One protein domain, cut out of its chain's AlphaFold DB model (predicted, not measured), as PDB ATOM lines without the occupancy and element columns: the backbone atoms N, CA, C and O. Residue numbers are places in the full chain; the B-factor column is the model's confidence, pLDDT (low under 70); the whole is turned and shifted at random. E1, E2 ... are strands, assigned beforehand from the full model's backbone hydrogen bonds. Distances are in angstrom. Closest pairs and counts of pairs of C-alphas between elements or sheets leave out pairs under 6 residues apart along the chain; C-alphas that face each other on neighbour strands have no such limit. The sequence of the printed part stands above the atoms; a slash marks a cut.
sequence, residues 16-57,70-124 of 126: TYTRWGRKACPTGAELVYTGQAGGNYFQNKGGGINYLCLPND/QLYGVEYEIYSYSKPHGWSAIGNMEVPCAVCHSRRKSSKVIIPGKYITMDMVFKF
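Overview. This is residues 16 to 57 and 70 to 124 of the 126 residues of an uncharacterized protein of Mytilus galloprovincialis (UniProt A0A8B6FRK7). With little regular structure, the model is a curled, strongly twisted sheet like part of a barrel, E1 E6 E2 E3, antiparallel throughout, continued at one end by the hairpin E4 and E5. The 97 printed residues have no named helix and six strands, E1 to E6 along the chain, holding 35 residues: all strand. It is compact, radius of gyration of the C-alphas 14.4 A, spans 42 by 36 by 25 A.

Along the chain. E1, residues 16 to 20, begins at C-alpha 16 (-49.059, -41.633, -13.796). E2, residues 30 to 39, 24.6 A long, bends by 60 degrees at residue 36. E3 is residues 52 to 55, E4 75 to 78, E5 90 to 94. E6, residues 96 to 102, 19.4 A, ends at C-alpha 102 (-48.865, -38.443, -8.248).

Arrangement. Within hydrogen-bond range are N 17 and O 100 of E1 and E6, 2.9 A; N 35 and O 97 of E2 and E6, 2.8 A; N 36 and O 54 of hairpin E2 and E3, 2.8 A; N 76 and O 93 of E4 and E5, 2.8 A. E5 runs on into E6 at 50 degrees.

Size, cuts and confidence. Residues 58 to 69 are not printed; C-alphas 57 and 70 are 18.3 A apart. Links E2 to E3 and E4 to E5 are long. pLDDT is under 70 in 34 residues, among them 105 to 124.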
ATOM      1  N   THR A  16     -49.971 -42.203 -12.807       88.94
ATOM      2  CA  THR A  16     -49.059 -41.633 -13.796       88.94
ATOM      3  C   THR A  16     -49.874 -41.042 -14.936       88.94
ATOM      4  O   THR A  16     -50.802 -41.676 -15.435       88.94
ATOM      5  N   TYR A  17     -49.561 -39.812 -15.328       87.19
ATOM      6  CA  TYR A  17     -50.258 -39.118 -16.404       87.19
ATOM      7  C   TYR A  17     -49.308 -38.221 -17.190       87.19
ATOM      8  O   TYR A  17     -48.331 -37.696 -16.655       87.19
ATOM      9  N   THR A  18     -49.637 -38.004 -18.460       88.81
ATOM     10  CA  THR A  18     -48.898 -37.089 -19.326       88.81
ATOM     11  C   THR A  18     -49.489 -35.693 -19.230       88.81
ATOM     12  O   THR A  18     -50.693 -35.494 -19.381       88.81
ATOM     13  N   ARG A  19     -48.637 -34.701 -19.003       89.00
ATOM     14  CA  ARG A  19     -48.966 -33.285 -19.088       89.00
ATOM     15  C   ARG A  19     -48.426 -32.741 -20.404       89.00
ATOM     16  O   ARG A  19     -47.244 -32.427 -20.520       89.00
ATOM     17  N   TRP A  20     -49.302 -32.632 -21.389       86.62
ATOM     18  CA  TRP A  20     -48.966 -32.083 -22.697       86.62
ATOM     19  C   TRP A  20     -48.698 -30.571 -22.628       86.62
ATOM     20  O   TRP A  20     -49.244 -29.858 -21.783       86.62
ATOM     21  N   GLY A  21     -47.856 -30.067 -23.527       84.31
ATOM     22  CA  GLY A  21     -47.490 -28.655 -23.671       84.31
ATOM     23  C   GLY A  21     -46.681 -28.073 -22.518       84.31
ATOM     24  O   GLY A  21     -46.646 -26.853 -22.324       84.31
ATOM     25  N   ARG A  22     -46.087 -28.923 -21.677       86.38
ATOM     26  CA  ARG A  22     -45.406 -28.531 -20.440       86.38
ATOM     27  C   ARG A  22     -44.208 -29.440 -20.201       86.38
ATOM     28  O   ARG A  22     -44.322 -30.641 -20.376       86.38
ATOM     29  N   LYS A  23     -43.101 -28.863 -19.724       90.25
ATOM     30  CA  LYS A  23     -41.860 -29.587 -19.377       90.25
ATOM     31  C   LYS A  23     -41.753 -29.961 -17.890       90.25
ATOM     32  O   LYS A  23     -40.764 -30.538 -17.466       90.25
ATOM     33  N   ALA A  24     -42.750 -29.596 -17.079       90.94
ATOM     34  CA  ALA A  24     -42.716 -29.770 -15.627       90.94
ATOM     35  C   ALA A  24     -44.054 -30.263 -15.073       90.94
ATOM     36  O   ALA A  24     -45.119 -29.969 -15.630       90.94
ATOM     37  N   CYS A  25     -44.004 -30.949 -13.936       90.44
ATOM     38  CA  CYS A  25     -45.180 -31.399 -13.202       90.44
ATOM     39  C   CYS A  25     -45.736 -30.305 -12.278       90.44
ATOM     40  O   CYS A  25     -44.995 -29.420 -11.850       90.44
ATOM     41  N   PRO A  26     -47.052 -30.305 -11.994       87.69
ATOM     42  CA  PRO A  26     -47.628 -29.407 -10.998       87.69
ATOM     43  C   PRO A  26     -47.172 -29.788  -9.582       87.69
ATOM     44  O   PRO A  26     -46.777 -30.925  -9.331       87.69
ATOM     45  N   THR A  27     -47.299 -28.852  -8.640       87.62
ATOM     46  CA  THR A  27     -46.994 -29.084  -7.221       87.62
ATOM     47  C   THR A  27     -47.727 -30.319  -6.684       87.62
ATOM     48  O   THR A  27     -48.940 -30.456  -6.858       87.62
ATOM     49  N   GLY A  28     -46.996 -31.217  -6.016       85.19
ATOM     50  CA  GLY A  28     -47.539 -32.468  -5.469       85.19
ATOM     51  C   GLY A  28     -47.546 -33.658  -6.441       85.19
ATOM     52  O   GLY A  28     -48.097 -34.710  -6.105       85.19
ATOM     53  N   ALA A  29     -46.950 -33.509  -7.624       89.25
ATOM     54  CA  ALA A  29     -46.596 -34.611  -8.512       89.25
ATOM     55  C   ALA A  29     -45.086 -34.602  -8.791       89.25
ATOM     56  O   ALA A  29     -44.477 -33.543  -8.930       89.25
ATOM     57  N   GLU A  30     -44.500 -35.790  -8.869       92.69
ATOM     58  CA  GLU A  30     -43.087 -36.006  -9.165       92.69
ATOM     59  C   GLU A  30     -42.898 -36.149 -10.679       92.69
ATOM     60  O   GLU A  30     -43.715 -36.780 -11.357       92.69
ATOM     61  N   LEU A  31     -41.845 -35.529 -11.217       93.56
ATOM     62  CA  LEU A  31     -41.473 -35.682 -12.623       93.56
ATOM     63  C   LEU A  31     -40.835 -37.054 -12.821       93.56
ATOM     64  O   LEU A  31     -39.837 -37.360 -12.176       93.56
ATOM     65  N   VAL A  32     -41.407 -37.850 -13.723       94.25
ATOM     66  CA  VAL A  32     -40.821 -39.122 -14.157       94.25
ATOM     67  C   VAL A  32     -39.821 -38.850 -15.276       94.25
ATOM     68  O   VAL A  32     -38.650 -39.172 -15.138       94.25
ATOM     69  N   TYR A  33     -40.272 -38.201 -16.356       94.69
ATOM     70  CA  TYR A  33     -39.406 -37.721 -17.434       94.69
ATOM     71  C   TYR A  33     -40.062 -36.573 -18.214       94.69
ATOM     72  O   TYR A  33     -41.277 -36.354 -18.143       94.69
ATOM     73  N   THR A  34     -39.245 -35.835 -18.966       94.56
ATOM     74  CA  THR A  34     -39.687 -34.818 -19.929       94.56
ATOM     75  C   THR A  34     -39.385 -35.280 -21.348       94.56
ATOM     76  O   THR A  34     -38.419 -36.001 -21.587       94.56
ATOM     77  N   GLY A  35     -40.204 -34.835 -22.290       93.25
ATOM     78  CA  GLY A  35     -40.138 -35.295 -23.662       93.25
ATOM     79  C   GLY A  35     -40.791 -34.354 -24.660       93.25
ATOM     80  O   GLY A  35     -41.175 -33.225 -24.329       93.25
ATOM     81  N   GLN A  36     -40.963 -34.877 -25.868       90.94
ATOM     82  CA  GLN A  36     -41.663 -34.248 -26.980       90.94
ATOM     83  C   GLN A  36     -42.890 -35.084 -27.334       90.94
ATOM     84  O   GLN A  36     -42.849 -36.316 -27.311       90.94
ATOM     85  N   ALA A  37     -44.004 -34.432 -27.638       88.81
ATOM     86  CA  ALA A  37     -45.174 -35.140 -28.118       88.81
ATOM     87  C   ALA A  37     -44.880 -35.723 -29.505       88.81
ATOM     88  O   ALA A  37     -44.369 -35.032 -30.381       88.81
ATOM     89  N   GLY A  38     -45.209 -36.998 -29.681       86.06
ATOM     90  CA  GLY A  38     -45.062 -37.725 -30.930       86.06
ATOM     91  C   GLY A  38     -46.351 -38.442 -31.303       86.06
ATOM     92  O   GLY A  38     -47.155 -38.793 -30.441       86.06
ATOM     93  N   GLY A  39     -46.562 -38.674 -32.587       81.50
ATOM     94  CA  GLY A  39     -47.732 -39.385 -33.085       81.50
ATOM     95  C   GLY A  39     -47.573 -39.794 -34.539       81.50
ATOM     96  O   GLY A  39     -46.474 -39.776 -35.085       81.50
ATOM     97  N   ASN A  40     -48.668 -40.213 -35.158       76.56
ATOM     98  CA  ASN A  40     -48.653 -40.652 -36.545       76.56
ATOM     99  C   ASN A  40     -48.755 -39.462 -37.510       76.56
ATOM    100  O   ASN A  40     -49.404 -38.465 -37.199       76.56
ATOM    101  N   TYR A  41     -48.197 -39.599 -38.714       74.88
ATOM    102  CA  TYR A  41     -48.405 -38.614 -39.773       74.88
ATOM    103  C   TYR A  41     -49.893 -38.472 -40.087       74.88
ATOM    104  O   TYR A  41     -50.613 -39.467 -40.197       74.88
ATOM    105  N   PHE A  42     -50.357 -37.242 -40.296       69.12
ATOM    106  CA  PHE A  42     -51.782 -36.961 -40.478       69.12
ATOM    107  C   PHE A  42     -52.407 -37.649 -41.708       69.12
ATOM    108  O   PHE A  42     -53.623 -37.826 -41.743       69.12
ATOM    109  N   GLN A  43     -51.608 -38.047 -42.709       68.69
ATOM    110  CA  GLN A  43     -52.092 -38.782 -43.889       68.69
ATOM    111  C   GLN A  43     -51.978 -40.309 -43.757       68.69
ATOM    112  O   GLN A  43     -52.556 -41.036 -44.569       68.69
ATOM    113  N   ASN A  44     -51.280 -40.817 -42.738       71.69
ATOM    114  CA  ASN A  44     -51.095 -42.251 -42.546       71.69
ATOM    115  C   ASN A  44     -52.355 -42.873 -41.934       71.69
ATOM    116  O   ASN A  44     -52.801 -42.499 -40.848       71.69
ATOM    117  N   LYS A  45     -52.909 -43.886 -42.603       64.69
ATOM    118  CA  LYS A  45     -54.030 -44.681 -42.085       64.69
ATOM    119  C   LYS A  45     -53.495 -45.875 -41.297       64.69
ATOM    120  O   LYS A  45     -52.606 -46.569 -41.771       64.69
ATOM    121  N   GLY A  46     -54.067 -46.140 -40.122       59.91
ATOM    122  CA  GLY A  46     -53.763 -47.351 -39.346       59.91
ATOM    123  C   GLY A  46     -52.602 -47.249 -38.349       59.91
ATOM    124  O   GLY A  46     -52.278 -48.254 -37.725       59.91
ATOM    125  N   GLY A  47     -52.011 -46.066 -38.142       61.41
ATOM    126  CA  GLY A  47     -51.131 -45.812 -36.995       61.41
ATOM    127  C   GLY A  47     -51.932 -45.545 -35.717       61.41
ATOM    128  O   GLY A  47     -53.089 -45.123 -35.780       61.41
ATOM    129  N   GLY A  48     -51.341 -45.819 -34.550       60.66
ATOM    130  CA  GLY A  48     -52.002 -45.633 -33.255       60.66
ATOM    131  C   GLY A  48     -52.609 -44.233 -33.113       60.66
ATOM    132  O   GLY A  48     -51.946 -43.234 -33.375       60.66
ATOM    133  N   ILE A  49     -53.871 -44.159 -32.682       58.66
ATOM    134  CA  ILE A  49     -54.622 -42.895 -32.542       58.66
ATOM    135  C   ILE A  49     -54.126 -42.002 -31.391       58.66
ATOM    136  O   ILE A  49     -54.627 -40.896 -31.206       58.66
ATOM    137  N   ASN A  50     -53.187 -42.497 -30.583       72.56
ATOM    138  CA  ASN A  50     -52.755 -41.855 -29.350       72.56
ATOM    139  C   ASN A  50     -51.414 -41.154 -29.546       72.56
ATOM    140  O   ASN A  50     -50.461 -41.746 -30.050       72.56
ATOM    141  N   TYR A  51     -51.333 -39.922 -29.056       81.81
ATOM    142  CA  TYR A  51     -50.065 -39.232 -28.880       81.81
ATOM    143  C   TYR A  51     -49.228 -39.922 -27.800       81.81
ATOM    144  O   TYR A  51     -49.744 -40.340 -26.758       81.81
ATOM    145  N   LEU A  52     -47.923 -39.996 -28.032       87.31
ATOM    146  CA  LEU A  52     -46.920 -40.493 -27.099       87.31
ATOM    147  C   LEU A  52     -46.060 -39.336 -26.598       87.31
ATOM    148  O   LEU A  52     -45.858 -38.353 -27.303       87.31
ATOM    149  N   CYS A  53     -45.554 -39.448 -25.372       90.06
ATOM    150  CA  CYS A  53     -44.532 -38.538 -24.872       90.06
ATOM    151  C   CYS A  53     -43.169 -39.200 -25.075       90.06
ATOM    152  O   CYS A  53     -42.803 -40.087 -24.308       90.06
ATOM    153  N   LEU A  54     -42.460 -38.824 -26.134       90.31
ATOM    154  CA  LEU A  54     -41.159 -39.384 -26.484       90.31
ATOM    155  C   LEU A  54     -40.084 -38.752 -25.591       90.31
ATOM    156  O   LEU A  54     -40.029 -37.525 -25.536       90.31
ATOM    157  N   PRO A  55     -39.262 -39.530 -24.866       91.12
ATOM    158  CA  PRO A  55     -38.207 -38.972 -24.023       91.12
ATOM    159  C   PRO A  55     -37.197 -38.180 -24.862       91.12
ATOM    160  O   PRO A  55     -36.950 -38.504 -26.023       91.12
ATOM    161  N   ASN A  56     -36.615 -37.135 -24.271       86.69
ATOM    162  CA  ASN A  56     -35.589 -36.325 -24.944       86.69
ATOM    163  C   ASN A  56     -34.270 -37.092 -25.149       86.69
ATOM    164  O   ASN A  56     -33.460 -36.718 -25.992       86.69
ATOM    165  N   ASP A  57     -34.060 -38.140 -24.363       85.88
ATOM    166  CA  ASP A  57     -32.906 -39.028 -24.332       85.88
ATOM    167  C   ASP A  57     -33.336 -40.473 -24.647       85.88
ATOM    168  O   ASP A  57     -33.378 -41.326 -23.760       85.88
ATOM    169  N   GLN A  70     -44.186 -45.087 -38.813       72.81
ATOM    170  CA  GLN A  70     -43.360 -43.924 -38.496       72.81
ATOM    171  C   GLN A  70     -43.984 -43.066 -37.382       72.81
ATOM    172  O   GLN A  70     -45.194 -42.839 -37.349       72.81
ATOM    173  N   LEU A  71     -43.132 -42.587 -36.473       77.25
ATOM    174  CA  LEU A  71     -43.468 -41.648 -35.402       77.25
ATOM    175  C   LEU A  71     -42.923 -40.265 -35.761       77.25
ATOM    176  O   LEU A  71     -41.731 -40.116 -36.016       77.25
ATOM    177  N   TYR A  72     -43.800 -39.269 -35.741       78.50
ATOM    178  CA  TYR A  72     -43.509 -37.878 -36.064       78.50
ATOM    179  C   TYR A  72     -43.657 -37.009 -34.828       78.50
ATOM    180  O   TYR A  72     -44.540 -37.251 -34.000       78.50
ATOM    181  N   GLY A  73     -42.814 -35.983 -34.727       80.88
ATOM    182  CA  GLY A  73     -42.990 -34.921 -33.747       80.88
ATOM    183  C   GLY A  73     -44.317 -34.200 -33.963       80.88
ATOM    184  O   GLY A  73     -44.805 -34.063 -35.085       80.88
ATOM    185  N   VAL A  74     -44.922 -33.767 -32.867       80.81
ATOM    186  CA  VAL A  74     -46.124 -32.943 -32.888       80.81
ATOM    187  C   VAL A  74     -45.725 -31.499 -32.654       80.81
ATOM    188  O   VAL A  74     -44.916 -31.224 -31.769       80.81
ATOM    189  N   GLU A  75     -46.343 -30.570 -33.369       76.00
ATOM    190  CA  GLU A  75     -45.976 -29.158 -33.323       76.00
ATOM    191  C   GLU A  75     -47.159 -28.225 -33.044       76.00
ATOM    192  O   GLU A  75     -48.335 -28.548 -33.239       76.00
ATOM    193  N   TYR A  76     -46.821 -27.040 -32.542       73.94
ATOM    194  CA  TYR A  76     -47.706 -25.892 -32.500       73.94
ATOM    195  C   TYR A  76     -47.732 -25.222 -33.873       73.94
ATOM    196  O   TYR A  76     -46.734 -24.641 -34.300       73.94
ATOM    197  N   GLU A  77     -48.902 -25.228 -34.510       72.56
ATOM    198  CA  GLU A  77     -49.188 -24.417 -35.693       72.56
ATOM    199  C   GLU A  77     -50.141 -23.265 -35.340       72.56
ATOM    200  O   GLU A  77     -51.364 -23.344 -35.492       72.56
ATOM    201  N   ILE A  78     -49.581 -22.165 -34.845       73.50
ATOM    202  CA  ILE A  78     -50.310 -20.931 -34.556       73.50
ATOM    203  C   ILE A  78     -49.961 -19.903 -35.629       73.50
ATOM    204  O   ILE A  78     -48.925 -19.239 -35.573       73.50
ATOM    205  N   TYR A  79     -50.855 -19.728 -36.596       74.19
ATOM    206  CA  TYR A  79     -50.669 -18.759 -37.670       74.19
ATOM    207  C   TYR A  79     -51.052 -17.339 -37.252       74.19
ATOM    208  O   TYR A  79     -51.857 -17.116 -36.347       74.19
ATOM    209  N   SER A  80     -50.511 -16.347 -37.963       77.00
ATOM    210  CA  SER A  80     -50.767 -14.923 -37.710       77.00
ATOM    211  C   SER A  80     -52.254 -14.552 -37.727       77.00
ATOM    212  O   SER A  80     -52.661 -13.673 -36.969       77.00
ATOM    213  N   TYR A  81     -53.054 -15.241 -38.544       77.00
ATOM    214  CA  TYR A  81     -54.492 -15.021 -38.695       77.00
ATOM    215  C   TYR A  81     -55.356 -15.769 -37.665       77.00
ATOM    216  O   TYR A  81     -56.523 -15.426 -37.500       77.00
ATOM    217  N   SER A  82     -54.815 -16.784 -36.982       72.62
ATOM    218  CA  SER A  82     -55.546 -17.623 -36.016       72.62
ATOM    219  C   SER A  82     -55.018 -17.497 -34.584       72.62
ATOM    220  O   SER A  82     -55.486 -18.199 -33.687       72.62
ATOM    221  N   LYS A  83     -54.032 -16.623 -34.351       67.25
ATOM    222  CA  LYS A  83     -53.418 -16.440 -33.036       67.25
ATOM    223  C   LYS A  83     -54.331 -15.667 -32.077       67.25
ATOM    224  O   LYS A  83     -54.909 -14.647 -32.465       67.25
ATOM    225  N   PRO A  84     -54.396 -16.067 -30.796       68.81
ATOM    226  CA  PRO A  84     -54.999 -15.245 -29.756       68.81
ATOM    227  C   PRO A  84     -54.331 -13.864 -29.640       68.81
ATOM    228  O   PRO A  84     -53.150 -13.678 -29.958       68.81
ATOM    229  N   HIS A  85     -55.084 -12.872 -29.156       67.56
ATOM    230  CA  HIS A  85     -54.551 -11.531 -28.916       67.56
ATOM    231  C   HIS A  85     -53.386 -11.577 -27.907       67.56
ATOM    232  O   HIS A  85     -53.464 -12.267 -26.893       67.56
ATOM    233  N   GLY A  86     -52.294 -10.863 -28.199       69.38
ATOM    234  CA  GLY A  86     -51.078 -10.857 -27.372       69.38
ATOM    235  C   GLY A  86     -50.109 -12.027 -27.594       69.38
ATOM    236  O   GLY A  86     -49.074 -12.072 -26.938       69.38
ATOM    237  N   TRP A  87     -50.401 -12.955 -28.511       68.12
ATOM    238  CA  TRP A  87     -49.502 -14.066 -28.847       68.12
ATOM    239  C   TRP A  87     -48.729 -13.798 -30.141       68.12
ATOM    240  O   TRP A  87     -49.190 -13.047 -31.009       68.12
ATOM    241  N   SER A  88     -47.564 -14.428 -30.275       74.62
ATOM    242  CA  SER A  88     -46.812 -14.496 -31.532       74.62
ATOM    243  C   SER A  88     -47.345 -15.629 -32.401       74.62
ATOM    244  O   SER A  88     -47.888 -16.607 -31.886       74.62
ATOM    245  N   ALA A  89     -47.188 -15.501 -33.719       70.81
ATOM    246  CA  ALA A  89     -47.312 -16.664 -34.588       70.81
ATOM    247  C   ALA A  89     -46.168 -17.632 -34.253       70.81
ATOM    248  O   ALA A  89     -45.029 -17.201 -34.070       70.81
ATOM    249  N   ILE A  90     -46.491 -18.912 -34.128       70.19
ATOM    250  CA  ILE A  90     -45.552 -19.980 -33.805       70.19
ATOM    251  C   ILE A  90     -45.793 -21.076 -34.835       70.19
ATOM    252  O   ILE A  90     -46.862 -21.672 -34.837       70.19
ATOM    253  N   GLY A  91     -44.826 -21.295 -35.722       67.12
ATOM    254  CA  GLY A  91     -44.783 -22.460 -36.604       67.12
ATOM    255  C   GLY A  91     -43.603 -23.344 -36.214       67.12
ATOM    256  O   GLY A  91     -42.608 -22.828 -35.697       67.12
ATOM    257  N   ASN A  92     -43.717 -24.648 -36.459       67.25
ATOM    258  CA  ASN A  92     -42.643 -25.635 -36.300       67.25
ATOM    259  C   ASN A  92     -42.062 -25.736 -34.883       67.25
ATOM    260  O   ASN A  92     -40.887 -26.052 -34.698       67.25
ATOM    261  N   MET A  93     -42.858 -25.416 -33.861       74.69
ATOM    262  CA  MET A  93     -42.422 -25.557 -32.476       74.69
ATOM    263  C   MET A  93     -42.956 -26.860 -31.913       74.69
ATOM    264  O   MET A  93     -44.161 -26.995 -31.712       74.69
ATOM    265  N   GLU A  94     -42.057 -27.787 -31.614       82.31
ATOM    266  CA  GLU A  94     -42.408 -29.078 -31.036       82.31
ATOM    267  C   GLU A  94     -43.174 -28.901 -29.718       82.31
ATOM    268  O   GLU A  94     -42.870 -28.032 -28.889       82.31
ATOM    269  N   VAL A  95     -44.201 -29.724 -29.516       85.50
ATOM    270  CA  VAL A  95     -45.034 -29.659 -28.322       85.50
ATOM    271  C   VAL A  95     -44.349 -30.438 -27.200       85.50
ATOM    272  O   VAL A  95     -44.299 -31.667 -27.255       85.50
ATOM    273  N   PRO A  96     -43.860 -29.779 -26.133       90.31
ATOM    274  CA  PRO A  96     -43.219 -30.494 -25.040       90.31
ATOM    275  C   PRO A  96     -44.241 -31.308 -24.250       90.31
ATOM    276  O   PRO A  96     -45.416 -30.956 -24.173       90.31
ATOM    277  N   CYS A  97     -43.789 -32.345 -23.565       91.31
ATOM    278  CA  CYS A  97     -44.602 -33.116 -22.636       91.31
ATOM    279  C   CYS A  97     -43.806 -33.479 -21.380       91.31
ATOM    280  O   CYS A  97     -42.579 -33.567 -21.397       91.31
ATOM    281  N   ALA A  98     -44.516 -33.687 -20.275       93.12
ATOM    282  CA  ALA A  98     -43.944 -34.162 -19.022       93.12
ATOM    283  C   ALA A  98     -44.792 -35.310 -18.491       93.12
ATOM    284  O   ALA A  98     -46.005 -35.159 -18.334       93.12
ATOM    285  N   VAL A  99     -44.169 -36.445 -18.195       92.38
ATOM    286  CA  VAL A  99     -44.841 -37.555 -17.522       92.38
ATOM    287  C   VAL A  99     -44.670 -37.387 -16.024       92.38
ATOM    288  O   VAL A  99     -43.559 -37.257 -15.512       92.38
ATOM    289  N   CYS A 100     -45.799 -37.361 -15.328       91.88
ATOM    290  CA  CYS A 100     -45.882 -37.038 -13.915       91.88
ATOM    291  C   CYS A 100     -46.463 -38.207 -13.141       91.88
ATOM    292  O   CYS A 100     -47.469 -38.781 -13.557       91.88
ATOM    293  N   HIS A 101     -45.893 -38.493 -11.978       90.75
ATOM    294  CA  HIS A 101     -46.437 -39.448 -11.030       90.75
ATOM    295  C   HIS A 101     -46.999 -38.714  -9.812       90.75
ATOM    296  O   HIS A 101     -46.312 -37.926  -9.164       90.75
ATOM    297  N   SER A 102     -48.265 -38.957  -9.479       88.44
ATOM    298  CA  SER A 102     -48.865 -38.443  -8.248       88.44
ATOM    299  C   SER A 102     -49.169 -39.586  -7.294       88.44
ATOM    300  O   SER A 102     -49.950 -40.477  -7.619       88.44
ATOM    301  N   ARG A 103     -48.627 -39.498  -6.075       83.62
ATOM    302  CA  ARG A 103     -48.856 -40.468  -4.988       83.62
ATOM    303  C   ARG A 103     -50.307 -40.490  -4.484       83.62
ATOM    304  O   ARG A 103     -50.713 -41.384  -3.748       83.62
ATOM    305  N   ARG A 104     -51.115 -39.485  -4.844       77.12
ATOM    306  CA  ARG A 104     -52.542 -39.429  -4.499       77.12
ATOM    307  C   ARG A 104     -53.364 -40.064  -5.618       77.12
ATOM    308  O   ARG A 104     -53.341 -39.579  -6.749       77.12
ATOM    309  N   LYS A 105     -54.155 -41.094  -5.286       68.56
ATOM    310  CA  LYS A 105     -55.163 -41.654  -6.202       68.56
ATOM    311  C   LYS A 105     -56.127 -40.538  -6.620       68.56
ATOM    312  O   LYS A 105     -56.872 -40.021  -5.792       68.56
ATOM    313  N   SER A 106     -56.078 -40.124  -7.883       67.12
ATOM    314  CA  SER A 106     -56.982 -39.109  -8.435       67.12
ATOM    315  C   SER A 106     -57.176 -39.322  -9.932       67.12
ATOM    316  O   SER A 106     -56.226 -39.654 -10.633       67.12
ATOM    317  N   SER A 107     -58.391 -39.107 -10.437       62.94
ATOM    318  CA  SER A 107     -58.639 -39.028 -11.876       62.94
ATOM    319  C   SER A 107     -58.159 -37.669 -12.382       62.94
ATOM    320  O   SER A 107     -58.671 -36.629 -11.961       62.94
ATOM    321  N   LYS A 108     -57.156 -37.657 -13.263       62.91
ATOM    322  CA  LYS A 108     -56.708 -36.432 -13.932       62.91
ATOM    323  C   LYS A 108     -57.408 -36.336 -15.279       62.91
ATOM    324  O   LYS A 108     -57.179 -37.164 -16.150       62.91
ATOM    325  N   VAL A 109     -58.258 -35.327 -15.433       63.16
ATOM    326  CA  VAL A 109     -58.837 -34.968 -16.729       63.16
ATOM    327  C   VAL A 109     -58.078 -33.761 -17.249       63.16
ATOM    328  O   VAL A 109     -57.963 -32.746 -16.563       63.16
ATOM    329  N   ILE A 110     -57.553 -33.886 -18.461       64.69
ATOM    330  CA  ILE A 110     -57.059 -32.745 -19.222       64.69
ATOM    331  C   ILE A 110     -58.279 -32.179 -19.936       64.69
ATOM    332  O   ILE A 110     -58.896 -32.880 -20.731       64.69
ATOM    333  N   ILE A 111     -58.653 -30.945 -19.606       57.97
ATOM    334  CA  ILE A 111     -59.720 -30.216 -20.296       57.97
ATOM    335  C   ILE A 111     -59.033 -29.275 -21.288       57.97
ATOM    336  O   ILE A 111     -58.441 -28.283 -20.846       57.97
ATOM    337  N   PRO A 112     -59.073 -29.561 -22.601       49.38
ATOM    338  CA  PRO A 112     -58.605 -28.618 -23.609       49.38
ATOM    339  C   PRO A 112     -59.333 -27.272 -23.450       49.38
ATOM    340  O   PRO A 112     -60.530 -27.241 -23.169       49.38
ATOM    341  N   GLY A 113     -58.611 -26.153 -23.549       46.19
ATOM    342  CA  GLY A 113     -59.224 -24.818 -23.581       46.19
ATOM    343  C   GLY A 113     -59.552 -24.149 -22.233       46.19
ATOM    344  O   GLY A 113     -59.949 -22.984 -22.241       46.19
ATOM    345  N   LYS A 114     -59.345 -24.784 -21.064       47.53
ATOM    346  CA  LYS A 114     -59.465 -24.101 -19.751       47.53
ATOM    347  C   LYS A 114     -58.101 -23.807 -19.113       47.53
ATOM    348  O   LYS A 114     -57.404 -24.723 -18.707       47.53
ATOM    349  N   TYR A 115     -57.801 -22.508 -18.963       38.81
ATOM    350  CA  TYR A 115     -56.648 -21.891 -18.277       38.81
ATOM    351  C   TYR A 115     -55.260 -22.397 -18.716       38.81
ATOM    352  O   TYR A 115     -54.830 -23.488 -18.361       38.81
ATOM    353  N   ILE A 116     -54.534 -21.537 -19.451       40.75
ATOM    354  CA  ILE A 116     -53.161 -21.741 -19.955       40.75
ATOM    355  C   ILE A 116     -52.923 -23.146 -20.525       40.75
ATOM    356  O   ILE A 116     -52.105 -23.897 -20.014       40.75
ATOM    357  N   THR A 117     -53.643 -23.455 -21.599       40.38
ATOM    358  CA  THR A 117     -53.204 -24.127 -22.838       40.38
ATOM    359  C   THR A 117     -54.462 -24.203 -23.702       40.38
ATOM    360  O   THR A 117     -55.284 -25.101 -23.516       40.38
ATOM    361  N   MET A 118     -54.680 -23.193 -24.554       40.03
ATOM    362  CA  MET A 118     -55.702 -23.285 -25.602       40.03
ATOM    363  C   MET A 118     -55.364 -24.462 -26.510       40.03
ATOM    364  O   MET A 118     -54.187 -24.776 -26.685       40.03
ATOM    365  N   ASP A 119     -56.428 -25.107 -26.976       39.47
ATOM    366  CA  ASP A 119     -56.496 -26.190 -27.946       39.47
ATOM    367  C   ASP A 119     -55.151 -26.561 -28.559       39.47
ATOM    368  O   ASP A 119     -54.629 -25.883 -29.445       39.47
ATOM    369  N   MET A 120     -54.599 -27.679 -28.082       42.66
ATOM    370  CA  MET A 120     -53.617 -28.429 -28.847       42.66
ATOM    371  C   MET A 120     -54.316 -28.924 -30.106       42.66
ATOM    372  O   MET A 120     -54.750 -30.071 -30.192       42.66
ATOM    373  N   VAL A 121     -54.427 -28.048 -31.100       45.47
ATOM    374  CA  VAL A 121     -54.427 -28.476 -32.487       45.47
ATOM    375  C   VAL A 121     -53.016 -29.002 -32.707       45.47
ATOM    376  O   VAL A 121     -52.128 -28.297 -33.169       45.47
ATOM    377  N   PHE A 122     -52.804 -30.228 -32.236       48.00
ATOM    378  CA  PHE A 122     -51.683 -31.063 -32.590       48.00
ATOM    379  C   PHE A 122     -51.808 -31.289 -34.092       48.00
ATOM    380  O   PHE A 122     -52.543 -32.164 -34.551       48.00
ATOM    381  N   LYS A 123     -51.195 -30.402 -34.862       47.72
ATOM    382  CA  LYS A 123     -51.033 -30.610 -36.286       47.72
ATOM    383  C   LYS A 123     -49.659 -31.213 -36.497       47.72
ATOM    384  O   LYS A 123     -48.701 -30.873 -35.814       47.72
ATOM    385  N   PHE A 124     -49.622 -32.174 -37.401       48.22
ATOM    386  CA  PHE A 124     -48.397 -32.762 -37.900       48.22
ATOM    387  C   PHE A 124     -48.104 -32.049 -39.217       48.22
ATOM    388  O   PHE A 124     -48.925 -32.150 -40.136       48.22
TER     389      PHE A 124